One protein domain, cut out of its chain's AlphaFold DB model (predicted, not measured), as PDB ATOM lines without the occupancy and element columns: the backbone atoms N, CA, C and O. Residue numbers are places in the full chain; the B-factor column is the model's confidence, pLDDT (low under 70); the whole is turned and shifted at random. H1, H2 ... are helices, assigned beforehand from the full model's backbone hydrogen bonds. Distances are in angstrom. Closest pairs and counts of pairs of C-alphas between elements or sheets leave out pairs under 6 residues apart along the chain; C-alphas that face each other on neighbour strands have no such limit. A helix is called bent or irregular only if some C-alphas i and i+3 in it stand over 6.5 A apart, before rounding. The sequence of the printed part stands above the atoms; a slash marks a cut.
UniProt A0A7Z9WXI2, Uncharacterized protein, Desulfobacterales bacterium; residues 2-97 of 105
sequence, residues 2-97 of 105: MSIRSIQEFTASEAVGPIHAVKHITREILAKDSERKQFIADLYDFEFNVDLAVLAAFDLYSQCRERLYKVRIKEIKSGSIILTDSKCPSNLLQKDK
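AT A GLANCE: This is residues 2 to 97 of the 105 residues of an uncharacterized protein of Desulfobacterales bacterium (UniProt A0A7Z9WXI2). One long helix, H4, makes most of the length; H2, kinked and irregular, folds back along its residues 46 to 62, H3 sits at the turn between them, and short H1 packs on residues 57 to 68 of H4. At the far end residues 73 to 80 and 82 to 97 stick out as a tail with H6 near its tip. The printed part has 96 residues with six named helices, H1 to H6 in order, and no named strand: all helix. It is extended, with a radius of gyration of the C-alphas of 23.9 A and spans of 84 by 22 by 12 A.

HOW THE PARTS SIT: Start at H1, residues 2 to 7, which touches H4, residues 44 to 77, at a steep tilt of 38 degrees; the closest C-alphas, of Met 2 and Tyr 61, are 5.0 A apart. Next comes the hub, H2, residues 12 to 32, which touches three helices. With residues 15 to 16 alone it touches H1, C-alphas of Arg 5 and Ala 15 at 6.0 A. It touches H4 at a shallow tilt of 20 degrees, opposite ways, closest at the C-alphas of Lys 23 and Glu 47, 5.6 A. Its residues 27 to 31 alone touch H3, residues 37 to 42, with the C-alphas of Ala 31 and Lys 37 closest at 5.1 A. H5, residues 80 to 85, is close to H4 but not clearly touching, with 5.9 A between the C-alphas of Glu 75 and Ile 81; H6, residues 89 to 95, is apart from H4 and H5. Every O i to N i+4 pair is within hydrogen-bond range in H4 and H5, against 1 of 2 in H1, 12 of 17 in H2, 2 of 3 in H6 and 0 of 2 in H3, where 3 of 3 O i to N i+3 pairs are.

IN THESE COORDINATES: Find C-alpha 2 at (128.611, 141.073, 157.969), where H1 begins. H2 runs 31.1 A, with a kink of 36 degrees near residue 19 and C-alphas 15 and 18 a full 7.4 A apart. H4 runs 49.5 A from C-alpha 44 at (134.345, 146.259, 133.702), and H6 ends at C-alpha 95, (131.729, 139.598, 204.113).

THE WHOLE: The two farthest C-alphas, of Glu 35 and Lys 97, are 83.8 A apart. The printed part has no cut and its links are tight; pLDDT is under 70 at residues 80 to 97.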
ATOM      1  N   MET A   2     128.485 139.729 157.366       96.56
ATOM      2  CA  MET A   2     128.611 141.073 157.969       96.56
ATOM      3  C   MET A   2     128.195 141.132 159.445       96.56
ATOM      4  O   MET A   2     128.886 141.748 160.244       96.56
ATOM      5  N   SER A   3     127.136 140.416 159.832       94.31
ATOM      6  CA  SER A   3     126.699 140.293 161.230       94.31
ATOM      7  C   SER A   3     127.791 139.733 162.148       94.31
ATOM      8  O   SER A   3     128.104 140.334 163.171       94.31
ATOM      9  N   ILE A   4     128.432 138.631 161.753       95.81
ATOM     10  CA  ILE A   4     129.551 138.032 162.497       95.81
ATOM     11  C   ILE A   4     130.739 139.001 162.551       95.81
ATOM     12  O   ILE A   4     131.288 139.243 163.617       95.81
ATOM     13  N   ARG A   5     131.108 139.622 161.426       95.62
ATOM     14  CA  ARG A   5     132.220 140.585 161.401       95.62
ATOM     15  C   ARG A   5     131.947 141.839 162.231       95.62
ATOM     16  O   ARG A   5     132.882 142.423 162.762       95.62
ATOM     17  N   SER A   6     130.682 142.227 162.398       95.56
ATOM     18  CA  SER A   6     130.309 143.393 163.207       95.56
ATOM     19  C   SER A   6     130.620 143.227 164.698       95.56
ATOM     20  O   SER A   6     130.913 144.222 165.361       95.56
ATOM     21  N   ILE A   7     130.623 141.990 165.210       95.38
ATOM     22  CA  ILE A   7     130.965 141.684 166.610       95.38
ATOM     23  C   ILE A   7     132.454 141.364 166.808       95.38
ATOM     24  O   ILE A   7     132.902 141.264 167.939       95.38
ATOM     25  N   GLN A   8     133.226 141.222 165.725       95.19
ATOM     26  CA  GLN A   8     134.666 140.924 165.746       95.19
ATOM     27  C   GLN A   8     135.543 142.189 165.760       95.19
ATOM     28  O   GLN A   8     136.720 142.124 165.437       95.19
ATOM     29  N   GLU A   9     134.964 143.348 166.082       89.50
ATOM     30  CA  GLU A   9     135.666 144.638 166.213       89.50
ATOM     31  C   GLU A   9     136.395 145.176 164.969       89.50
ATOM     32  O   GLU A   9     137.050 146.208 165.054       89.50
ATOM     33  N   PHE A  10     136.199 144.576 163.795       95.81
ATOM     34  CA  PHE A  10     136.710 145.125 162.538       95.81
ATOM     35  C   PHE A  10     136.175 146.524 162.257       95.81
ATOM     36  O   PHE A  10     135.018 146.817 162.556       95.81
ATOM     37  N   THR A  11     136.968 147.355 161.590       96.69
ATOM     38  CA  THR A  11     136.468 148.549 160.901       96.69
ATOM     39  C   THR A  11     135.583 148.156 159.714       96.69
ATOM     40  O   THR A  11     135.606 147.020 159.230       96.69
ATOM     41  N   ALA A  12     134.780 149.097 159.211       96.50
ATOM     42  CA  ALA A  12     133.896 148.818 158.082       96.50
ATOM     43  C   ALA A  12     134.673 148.423 156.810       96.50
ATOM     44  O   ALA A  12     134.258 147.505 156.106       96.50
ATOM     45  N   SER A  13     135.822 149.058 156.549       96.94
ATOM     46  CA  SER A  13     136.692 148.742 155.408       96.94
ATOM     47  C   SER A  13     137.286 147.335 155.508       96.94
ATOM     48  O   SER A  13     137.252 146.592 154.530       96.94
ATOM     49  N   GLU A  14     137.762 146.927 156.686       97.25
ATOM     50  CA  GLU A  14     138.244 145.559 156.924       97.25
ATOM     51  C   GLU A  14     137.119 144.532 156.757       97.25
ATOM     52  O   GLU A  14     137.313 143.468 156.161       97.25
ATOM     53  N   ALA A  15     135.914 144.857 157.234       97.44
ATOM     54  CA  ALA A  15     134.777 143.956 157.156       97.44
ATOM     55  C   ALA A  15     134.352 143.674 155.708       97.44
ATOM     56  O   ALA A  15     134.072 142.515 155.388       97.44
ATOM     57  N   VAL A  16     134.326 144.684 154.834       97.75
ATOM     58  CA  VAL A  16     133.916 144.527 153.423       97.75
ATOM     59  C   VAL A  16     135.069 144.181 152.481       97.75
ATOM     60  O   VAL A  16     134.829 143.663 151.390       97.75
ATOM     61  N   GLY A  17     136.318 144.407 152.902       97.06
ATOM     62  CA  GLY A  17     137.525 144.242 152.089       97.06
ATOM     63  C   GLY A  17     137.607 142.924 151.310       97.06
ATOM     64  O   GLY A  17     137.911 142.956 150.120       97.06
ATOM     65  N   PRO A  18     137.263 141.764 151.900       95.94
ATOM     66  CA  PRO A  18     137.278 140.496 151.170       95.94
ATOM     67  C   PRO A  18     136.311 140.412 149.983       95.94
ATOM     68  O   PRO A  18     136.598 139.688 149.038       95.94
ATOM     69  N   ILE A  19     135.195 141.149 149.998       96.81
ATOM     70  CA  ILE A  19     134.281 141.230 148.845       96.81
ATOM     71  C   ILE A  19     134.934 142.076 147.752       96.81
ATOM     72  O   ILE A  19     134.992 141.660 146.600       96.81
ATOM     73  N   HIS A  20     135.514 143.218 148.127       96.31
ATOM     74  CA  HIS A  20     136.245 144.079 147.200       96.31
ATOM     75  C   HIS A  20     137.454 143.362 146.575       96.31
ATOM     76  O   HIS A  20     137.748 143.558 145.402       96.31
ATOM     77  N   ALA A  21     138.135 142.485 147.318       97.31
ATOM     78  CA  ALA A  21     139.290 141.727 146.831       97.31
ATOM     79  C   ALA A  21     138.963 140.790 145.656       97.31
ATOM     80  O   ALA A  21     139.860 140.464 144.878       97.31
ATOM     81  N   VAL A  22     137.693 140.396 145.485       97.31
ATOM     82  CA  VAL A  22     137.252 139.503 144.404       97.31
ATOM     83  C   VAL A  22     137.657 140.045 143.033       97.31
ATOM     84  O   VAL A  22     138.175 139.282 142.223       97.31
ATOM     85  N   LYS A  23     137.519 141.354 142.777       95.56
ATOM     86  CA  LYS A  23     137.902 141.926 141.474       95.56
ATOM     87  C   LYS A  23     139.394 141.785 141.178       95.56
ATOM     88  O   LYS A  23     139.778 141.382 140.082       95.56
ATOM     89  N   HIS A  24     140.228 142.033 142.189       95.06
ATOM     90  CA  HIS A  24     141.677 141.909 142.071       95.06
ATOM     91  C   HIS A  24     142.094 140.459 141.818       95.06
ATOM     92  O   HIS A  24     142.883 140.201 140.910       95.06
ATOM     93  N   ILE A  25     141.514 139.522 142.573       96.94
ATOM     94  CA  ILE A  25     141.781 138.087 142.445       96.94
ATOM     95  C   ILE A  25     141.352 137.585 141.062       96.94
ATOM     96  O   ILE A  25     142.131 136.919 140.384       96.94
ATOM     97  N   THR A  26     140.148 137.937 140.602       96.06
ATOM     98  CA  THR A  26     139.653 137.531 139.279       96.06
ATOM     99  C   THR A  26     140.560 138.044 138.164       96.06
ATOM    100  O   THR A  26     140.941 137.274 137.281       96.06
ATOM    101  N   ARG A  27     140.970 139.316 138.220       95.50
ATOM    102  CA  ARG A  27     141.892 139.906 137.241       95.50
ATOM    103  C   ARG A  27     143.247 139.200 137.229       95.50
ATOM    104  O   ARG A  27     143.781 138.929 136.156       95.50
ATOM    105  N   GLU A  28     143.796 138.886 138.399       95.25
ATOM    106  CA  GLU A  28     145.075 138.182 138.520       95.25
ATOM    107  C   GLU A  28     145.005 136.759 137.946       95.25
ATOM    108  O   GLU A  28     145.905 136.346 137.213       95.25
ATOM    109  N   ILE A  29     143.923 136.028 138.229       95.56
ATOM    110  CA  ILE A  29     143.697 134.676 137.705       95.56
ATOM    111  C   ILE A  29     143.590 134.705 136.177       95.56
ATOM    112  O   ILE A  29     144.277 133.935 135.507       95.56
ATOM    113  N   LEU A  30     142.789 135.617 135.614       95.38
ATOM    114  CA  LEU A  30     142.646 135.748 134.160       95.38
ATOM    115  C   LEU A  30     143.950 136.184 133.481       95.38
ATOM    116  O   LEU A  30     144.233 135.751 132.370       95.38
ATOM    117  N   ALA A  31     144.769 137.014 134.134       93.62
ATOM    118  CA  ALA A  31     146.046 137.466 133.578       93.62
ATOM    119  C   ALA A  31     147.098 136.353 133.487       93.62
ATOM    120  O   ALA A  31     147.969 136.412 132.615       93.62
ATOM    121  N   LYS A  32     147.021 135.366 134.386       95.25
ATOM    122  CA  LYS A  32     147.910 134.198 134.424       95.25
ATOM    123  C   LYS A  32     147.518 133.110 133.419       95.25
ATOM    124  O   LYS A  32     148.356 132.279 133.091       95.25
ATOM    125  N   ASP A  33     146.283 133.124 132.926       94.19
ATOM    126  CA  ASP A  33     145.761 132.159 131.957       94.19
ATOM    127  C   ASP A  33     145.854 132.722 130.528       94.19
ATOM    128  O   ASP A  33     145.143 133.657 130.155       94.19
ATOM    129  N   SER A  34     146.739 132.150 129.705       89.62
ATOM    130  CA  SER A  34     146.985 132.613 128.333       89.62
ATOM    131  C   SER A  34     145.768 132.517 127.411       89.62
ATOM    132  O   SER A  34     145.657 133.326 126.493       89.62
ATOM    133  N   GLU A  35     144.854 131.574 127.642       92.94
ATOM    134  CA  GLU A  35     143.649 131.399 126.819       92.94
ATOM    135  C   GLU A  35     142.539 132.379 127.221       92.94
ATOM    136  O   GLU A  35     141.720 132.801 126.399       92.94
ATOM    137  N   ARG A  36     142.517 132.772 128.500       90.94
ATOM    138  CA  ARG A  36     141.448 133.592 129.092       90.94
ATOM    139  C   ARG A  36     141.818 135.056 129.287       90.94
ATOM    140  O   ARG A  36     140.940 135.862 129.587       90.94
ATOM    141  N   LYS A  37     143.077 135.429 129.055       91.62
ATOM    142  CA  LYS A  37     143.576 136.807 129.181       91.62
ATOM    143  C   LYS A  37     142.762 137.833 128.385       91.62
ATOM    144  O   LYS A  37     142.657 138.982 128.809       91.62
ATOM    145  N   GLN A  38     142.163 137.427 127.263       91.56
ATOM    146  CA  GLN A  38     141.292 138.278 126.443       91.56
ATOM    147  C   GLN A  38     140.070 138.820 127.208       91.56
ATOM    148  O   GLN A  38     139.699 139.971 127.007       91.56
ATOM    149  N   PHE A  39     139.520 138.060 128.163       91.81
ATOM    150  CA  PHE A  39     138.336 138.464 128.937       91.81
ATOM    151  C   PHE A  39     138.607 139.576 129.955       91.81
ATOM    152  O   PHE A  39     137.679 140.127 130.535       91.81
ATOM    153  N   ILE A  40     139.873 139.938 130.188       92.44
ATOM    154  CA  ILE A  40     140.222 141.059 131.070       92.44
ATOM    155  C   ILE A  40     139.664 142.380 130.526       92.44
ATOM    156  O   ILE A  40     139.324 143.261 131.316       92.44
ATOM    157  N   ALA A  41     139.572 142.516 129.200       90.88
ATOM    158  CA  ALA A  41     139.003 143.700 128.560       90.88
ATOM    159  C   ALA A  41     137.507 143.868 128.877       90.88
ATOM    160  O   ALA A  41     137.037 144.996 129.001       90.88
ATOM    161  N   ASP A  42     136.801 142.759 129.103       92.75
ATOM    162  CA  ASP A  42     135.352 142.724 129.331       92.75
ATOM    163  C   ASP A  42     134.988 142.717 130.826       92.75
ATOM    164  O   ASP A  42     133.827 142.554 131.201       92.75
ATOM    165  N   LEU A  43     135.973 142.881 131.716       95.50
ATOM    166  CA  LEU A  43     135.763 142.705 133.153       95.50
ATOM    167  C   LEU A  43     135.044 143.891 133.818       95.50
ATOM    168  O   LEU A  43     134.623 143.768 134.964       95.50
ATOM    169  N   TYR A  44     134.881 145.021 133.123       95.38
ATOM    170  CA  TYR A  44     134.345 146.259 133.702       95.38
ATOM    171  C   TYR A  44     132.999 146.059 134.414       95.38
ATOM    172  O   TYR A  44     132.877 146.400 135.590       95.38
ATOM    173  N   ASP A  45     132.016 145.444 133.749       96.50
ATOM    174  CA  ASP A  45     130.684 145.238 134.333       96.50
ATOM    175  C   ASP A  45     130.736 144.316 135.559       96.50
ATOM    176  O   ASP A  45     130.001 144.501 136.532       96.50
ATOM    177  N   PHE A  46     131.638 143.332 135.557       96.56
ATOM    178  CA  PHE A  46     131.875 142.480 136.719       96.56
ATOM    179  C   PHE A  46     132.469 143.274 137.888       96.56
ATOM    180  O   PHE A  46     131.974 143.169 139.009       96.56
ATOM    181  N   GLU A  47     133.503 144.083 137.641       96.75
ATOM    182  CA  GLU A  47     134.136 144.906 138.676       96.75
ATOM    183  C   GLU A  47     133.151 145.925 139.258       96.75
ATOM    184  O   GLU A  47     133.080 146.080 140.478       96.75
ATOM    185  N   PHE A  48     132.324 146.537 138.407       97.56
ATOM    186  CA  PHE A  48     131.254 147.436 138.823       97.56
ATOM    187  C   PHE A  48     130.231 146.733 139.728       97.56
ATOM    188  O   PHE A  48     129.874 147.245 140.790       97.56
ATOM    189  N   ASN A  49     129.805 145.520 139.366       98.06
ATOM    190  CA  ASN A  49     128.896 144.726 140.196       98.06
ATOM    191  C   ASN A  49     129.519 144.327 141.544       98.06
ATOM    192  O   ASN A  49     128.821 144.305 142.561       98.06
ATOM    193  N   VAL A  50     130.825 144.041 141.581       98.19
ATOM    194  CA  VAL A  50     131.551 143.806 142.840       98.19
ATOM    195  C   VAL A  50     131.534 145.062 143.708       98.19
ATOM    196  O   VAL A  50     131.252 144.963 144.901       98.19
ATOM    197  N   ASP A  51     131.772 146.240 143.133       98.25
ATOM    198  CA  ASP A  51     131.750 147.500 143.878       98.25
ATOM    199  C   ASP A  51     130.351 147.806 144.445       98.25
ATOM    200  O   ASP A  51     130.228 148.172 145.617       98.25
ATOM    201  N   LEU A  52     129.279 147.543 143.688       98.44
ATOM    202  CA  LEU A  52     127.907 147.620 144.208       98.44
ATOM    203  C   LEU A  52     127.663 146.638 145.365       98.44
ATOM    204  O   LEU A  52     127.045 146.998 146.370       98.44
ATOM    205  N   ALA A  53     128.173 145.408 145.265       98.12
ATOM    206  CA  ALA A  53     128.066 144.423 146.339       98.12
ATOM    207  C   ALA A  53     128.831 144.854 147.603       98.12
ATOM    208  O   ALA A  53     128.373 144.598 148.718       98.12
ATOM    209  N   VAL A  54     129.971 145.537 147.450       98.38
ATOM    210  CA  VAL A  54     130.737 146.117 148.564       98.38
ATOM    211  C   VAL A  54     129.939 147.214 149.264       98.38
ATOM    212  O   VAL A  54     129.880 147.209 150.494       98.38
ATOM    213  N   LEU A  55     129.286 148.109 148.515       98.50
ATOM    214  CA  LEU A  55     128.423 149.150 149.088       98.50
ATOM    215  C   LEU A  55     127.257 148.536 149.875       98.50
ATOM    216  O   LEU A  55     127.045 148.876 151.036       98.50
ATOM    217  N   ALA A  56     126.571 147.546 149.300       98.31
ATOM    218  CA  ALA A  56     125.498 146.841 149.999       98.31
ATOM    219  C   ALA A  56     125.998 146.125 151.270       98.31
ATOM    220  O   ALA A  56     125.335 146.127 152.312       98.31
ATOM    221  N   ALA A  57     127.188 145.520 151.219       98.19
ATOM    222  CA  ALA A  57     127.800 144.892 152.385       98.19
ATOM    223  C   ALA A  57     128.181 145.914 153.467       98.19
ATOM    224  O   ALA A  57     128.025 145.625 154.656       98.19
ATOM    225  N   PHE A  58     128.642 147.101 153.071       98.38
ATOM    226  CA  PHE A  58     128.946 148.202 153.981       98.38
ATOM    227  C   PHE A  58     127.694 148.667 154.730       98.38
ATOM    228  O   PHE A  58     127.730 148.798 155.958       98.38
ATOM    229  N   ASP A  59     126.573 148.836 154.026       98.44
ATOM    230  CA  ASP A  59     125.296 149.208 154.641       98.44
ATOM    231  C   ASP A  59     124.835 148.150 155.648       98.44
ATOM    232  O   ASP A  59     124.477 148.471 156.784       98.44
ATOM    233  N   LEU A  60     124.918 146.867 155.278       97.88
ATOM    234  CA  LEU A  60     124.576 145.754 156.168       97.88
ATOM    235  C   LEU A  60     125.468 145.708 157.414       97.88
ATOM    236  O   LEU A  60     124.972 145.490 158.523       97.88
ATOM    237  N   TYR A  61     126.777 145.902 157.256       98.25
ATOM    238  CA  TYR A  61     127.712 145.962 158.378       98.25
ATOM    239  C   TYR A  61     127.379 147.134 159.313       98.25
ATOM    240  O   TYR A  61     127.290 146.949 160.531       98.25
ATOM    241  N   SER A  62     127.128 148.316 158.746       97.81
ATOM    242  CA  SER A  62     126.802 149.531 159.498       97.81
ATOM    243  C   SER A  62     125.513 149.369 160.304       97.81
ATOM    244  O   SER A  62     125.494 149.670 161.498       97.81
ATOM    245  N   GLN A  63     124.470 148.783 159.708       97.94
ATOM    246  CA  GLN A  63     123.221 148.457 160.407       97.94
ATOM    247  C   GLN A  63     123.447 147.477 161.569       97.94
ATOM    248  O   GLN A  63     122.867 147.633 162.647       97.94
ATOM    249  N   CYS A  64     124.313 146.473 161.388       97.38
ATOM    250  CA  CYS A  64     124.654 145.534 162.457       97.38
ATOM    251  C   CYS A  64     125.371 146.233 163.624       97.38
ATOM    252  O   CYS A  64     125.004 146.012 164.780       97.38
ATOM    253  N   ARG A  65     126.347 147.109 163.341       97.06
ATOM    254  CA  ARG A  65     127.057 147.890 164.372       97.06
ATOM    255  C   ARG A  65     126.132 148.844 165.105       97.06
ATOM    256  O   ARG A  65     126.163 148.896 166.332       97.06
ATOM    257  N   GLU A  66     125.270 149.549 164.380       97.44
ATOM    258  CA  GLU A  66     124.282 150.435 164.988       97.44
ATOM    259  C   GLU A  66     123.364 149.659 165.941       97.44
ATOM    260  O   GLU A  66     123.143 150.072 167.082       97.44
ATOM    261  N   ARG A  67     122.872 148.492 165.509       96.94
ATOM    262  CA  ARG A  67     122.054 147.621 166.354       96.94
ATOM    263  C   ARG A  67     122.810 147.163 167.599       96.94
ATOM    264  O   ARG A  67     122.236 147.209 168.686       96.94
ATOM    265  N   LEU A  68     124.071 146.755 167.463       95.38
ATOM    266  CA  LEU A  68     124.909 146.335 168.587       95.38
ATOM    267  C   LEU A  68     125.062 147.462 169.619       95.38
ATOM    268  O   LEU A  68     124.847 147.245 170.811       95.38
ATOM    269  N   TYR A  69     125.336 148.686 169.165       94.81
ATOM    270  CA  TYR A  69     125.432 149.845 170.052       94.81
ATOM    271  C   TYR A  69     124.103 150.193 170.719       94.81
ATOM    272  O   TYR A  69     124.076 150.455 171.921       94.81
ATOM    273  N   LYS A  70     122.984 150.141 169.985       96.69
ATOM    274  CA  LYS A  70     121.647 150.349 170.561       96.69
ATOM    275  C   LYS A  70     121.347 149.335 171.666       96.69
ATOM    276  O   LYS A  70     120.828 149.723 172.712       96.69
ATOM    277  N   VAL A  71     121.693 148.061 171.459       94.25
ATOM    278  CA  VAL A  71     121.551 147.012 172.481       94.25
ATOM    279  C   VAL A  71     122.421 147.332 173.695       94.25
ATOM    280  O   VAL A  71     121.892 147.401 174.802       94.25
ATOM    281  N   ARG A  72     123.705 147.647 173.495       90.88
ATOM    282  CA  ARG A  72     124.629 147.971 174.591       90.88
ATOM    283  C   ARG A  72     124.163 149.165 175.424       90.88
ATOM    284  O   ARG A  72     124.177 149.120 176.649       90.88
ATOM    285  N   ILE A  73     123.694 150.226 174.770       93.06
ATOM    286  CA  ILE A  73     123.134 151.403 175.446       93.06
ATOM    287  C   ILE A  73     121.883 151.021 176.245       93.06
ATOM    288  O   ILE A  73     121.707 151.492 177.369       93.06
ATOM    289  N   LYS A  74     121.008 150.174 175.689       92.81
ATOM    290  CA  LYS A  74     119.795 149.715 176.376       92.81
ATOM    291  C   LYS A  74     120.126 148.900 177.630       92.81
ATOM    292  O   LYS A  74     119.488 149.121 178.652       92.81
ATOM    293  N   GLU A  75     121.116 148.014 177.564       88.50
ATOM    294  CA  GLU A  75     121.588 147.212 178.706       88.50
ATOM    295  C   GLU A  75     122.175 148.072 179.830       88.50
ATOM    296  O   GLU A  75     121.915 147.823 181.007       88.50
ATOM    297  N   ILE A  76     122.934 149.110 179.469       87.12
ATOM    298  CA  ILE A  76     123.476 150.069 180.437       87.12
ATOM    299  C   ILE A  76     122.336 150.850 181.097       87.12
ATOM    300  O   ILE A  76     122.287 150.962 182.319       87.12
ATOM    301  N   LYS A  77     121.380 151.351 180.303       87.38
ATOM    302  CA  LYS A  77     120.237 152.128 180.809       87.38
ATOM    303  C   LYS A  77     119.277 151.315 181.674       87.38
ATOM    304  O   LYS A  77     118.666 151.885 182.570       87.38
ATOM    305  N   SER A  78     119.113 150.018 181.410       88.44
ATOM    306  CA  SER A  78     118.235 149.161 182.214       88.44
ATOM    307  C   SER A  78     118.848 148.752 183.555       88.44
ATOM    308  O   SER A  78     118.155 148.138 184.362       88.44
ATOM    309  N   GLY A  79     120.135 149.036 183.795       72.88
ATOM    310  CA  GLY A  79     120.854 148.584 184.989       72.88
ATOM    311  C   GLY A  79     121.119 147.075 185.013       72.88
ATOM    312  O   GLY A  79     121.750 146.582 185.944       72.88
ATOM    313  N   SER A  80     120.704 146.331 183.978       68.06
ATOM    314  CA  SER A  80     120.915 144.883 183.899       68.06
ATOM    315  C   SER A  80     122.401 144.532 183.863       68.06
ATOM    316  O   SER A  80     122.786 143.508 184.417       68.06
ATOM    317  N   ILE A  81     123.231 145.407 183.281       61.94
ATOM    318  CA  ILE A  81     124.691 145.247 183.269       61.94
ATOM    319  C   ILE A  81     125.290 145.226 184.683       61.94
ATOM    320  O   ILE A  81     126.207 144.455 184.947       61.94
ATOM    321  N   ILE A  82     124.732 146.014 185.613       62.12
ATOM    322  CA  ILE A  82     125.173 146.044 187.012       62.12
ATOM    323  C   ILE A  82     124.855 144.703 187.670       62.12
ATOM    324  O   ILE A  82     125.675 144.178 188.410       62.12
ATOM    325  N   LEU A  83     123.704 144.103 187.367       58.62
ATOM    326  CA  LEU A  83     123.273 142.847 187.983       58.62
ATOM    327  C   LEU A  83     124.057 141.623 187.487       58.62
ATOM    328  O   LEU A  83     124.208 140.668 188.241       58.62
ATOM    329  N   THR A  84     124.562 141.643 186.252       61.28
ATOM    330  CA  THR A  84     125.327 140.522 185.677       61.28
ATOM    331  C   THR A  84     126.824 140.559 185.989       61.28
ATOM    332  O   THR A  84     127.420 139.492 186.088       61.28
ATOM    333  N   ASP A  85     127.421 141.745 186.184       56.62
ATOM    334  CA  ASP A  85     128.848 141.903 186.545       56.62
ATOM    335  C   ASP A  85     129.090 142.120 188.053       56.62
ATOM    336  O   ASP A  85     130.235 142.143 188.516       56.62
ATOM    337  N   SER A  86     128.034 142.257 188.861       56.84
ATOM    338  CA  SER A  86     128.174 142.243 190.319       56.84
ATOM    339  C   SER A  86     128.630 140.858 190.779       56.84
ATOM    340  O   SER A  86     127.921 139.873 190.571       56.84
ATOM    341  N   LYS A  87     129.775 140.769 191.479       57.69
ATOM    342  CA  LYS A  87     130.085 139.596 192.320       57.69
ATOM    343  C   LYS A  87     128.842 139.301 193.156       57.69
ATOM    344  O   LYS A  87     128.340 140.220 193.795       57.69
ATOM    345  N   CYS A  88     128.344 138.062 193.097       62.91
ATOM    346  CA  CYS A  88     127.076 137.637 193.691       62.91
ATOM    347  C   CYS A  88     126.723 138.423 194.969       62.91
ATOM    348  O   CYS A  88     127.512 138.381 195.918       62.91
ATOM    349  N   PRO A  89     125.548 139.081 195.038       59.31
ATOM    350  CA  PRO A  89     125.132 139.845 196.217       59.31
ATOM    351  C   PRO A  89     125.186 139.020 197.511       59.31
ATOM    352  O   PRO A  89     125.524 139.532 198.573       59.31
ATOM    353  N   SER A  90     124.936 137.713 197.412       62.56
ATOM    354  CA  SER A  90     125.053 136.765 198.521       62.56
ATOM    355  C   SER A  90     126.474 136.631 199.087       62.56
ATOM    356  O   SER A  90     126.613 136.398 200.281       62.56
ATOM    357  N   ASN A  91     127.515 136.810 198.270       56.16
ATOM    358  CA  ASN A  91     128.916 136.765 198.701       56.16
ATOM    359  C   ASN A  91     129.376 138.111 199.306       56.16
ATOM    360  O   ASN A  91     130.260 138.145 200.155       56.16
ATOM    361  N   LEU A  92     128.749 139.228 198.911       58.47
ATOM    362  CA  LEU A  92     128.959 140.547 199.528       58.47
ATOM    363  C   LEU A  92     128.350 140.614 200.938       58.47
ATOM    364  O   LEU A  92     129.019 141.052 201.864       58.47
ATOM    365  N   LEU A  93     127.137 140.082 201.126       54.97
ATOM    366  CA  LEU A  93     126.457 140.060 202.432       54.97
ATOM    367  C   LEU A  93     127.083 139.093 203.455       54.97
ATOM    368  O   LEU A  93     126.787 139.187 204.646       54.97
ATOM    369  N   GLN A  94     127.906 138.138 203.010       54.38
ATOM    370  CA  GLN A  94     128.671 137.266 203.909       54.38
ATOM    371  C   GLN A  94     129.907 137.976 204.470       54.38
ATOM    372  O   GLN A  94     130.246 137.756 205.627       54.38
ATOM    373  N   LYS A  95     130.524 138.876 203.694       51.53
ATOM    374  CA  LYS A  95     131.729 139.598 204.113       51.53
ATOM    375  C   LYS A  95     131.467 140.579 205.261       51.53
ATOM    376  O   LYS A  95     132.280 140.666 206.168       51.53
ATOM    377  N   ASP A  96     130.289 141.202 205.284       51.91
ATOM    378  CA  ASP A  96     129.878 142.123 206.358       51.91
ATOM    379  C   ASP A  96     129.569 141.417 207.698       51.91
ATOM    380  O   ASP A  96     129.403 142.081 208.721       51.91
ATOM    381  N   LYS A  97     129.466 140.078 207.723       52.50
ATOM    382  CA  LYS A  97     129.257 139.302 208.960       52.50
ATOM    383  C   LYS A  97     130.555 138.861 209.639       52.50
ATOM    384  O   LYS A  97     130.503 138.529 210.822       52.50
TER     385      LYS A  97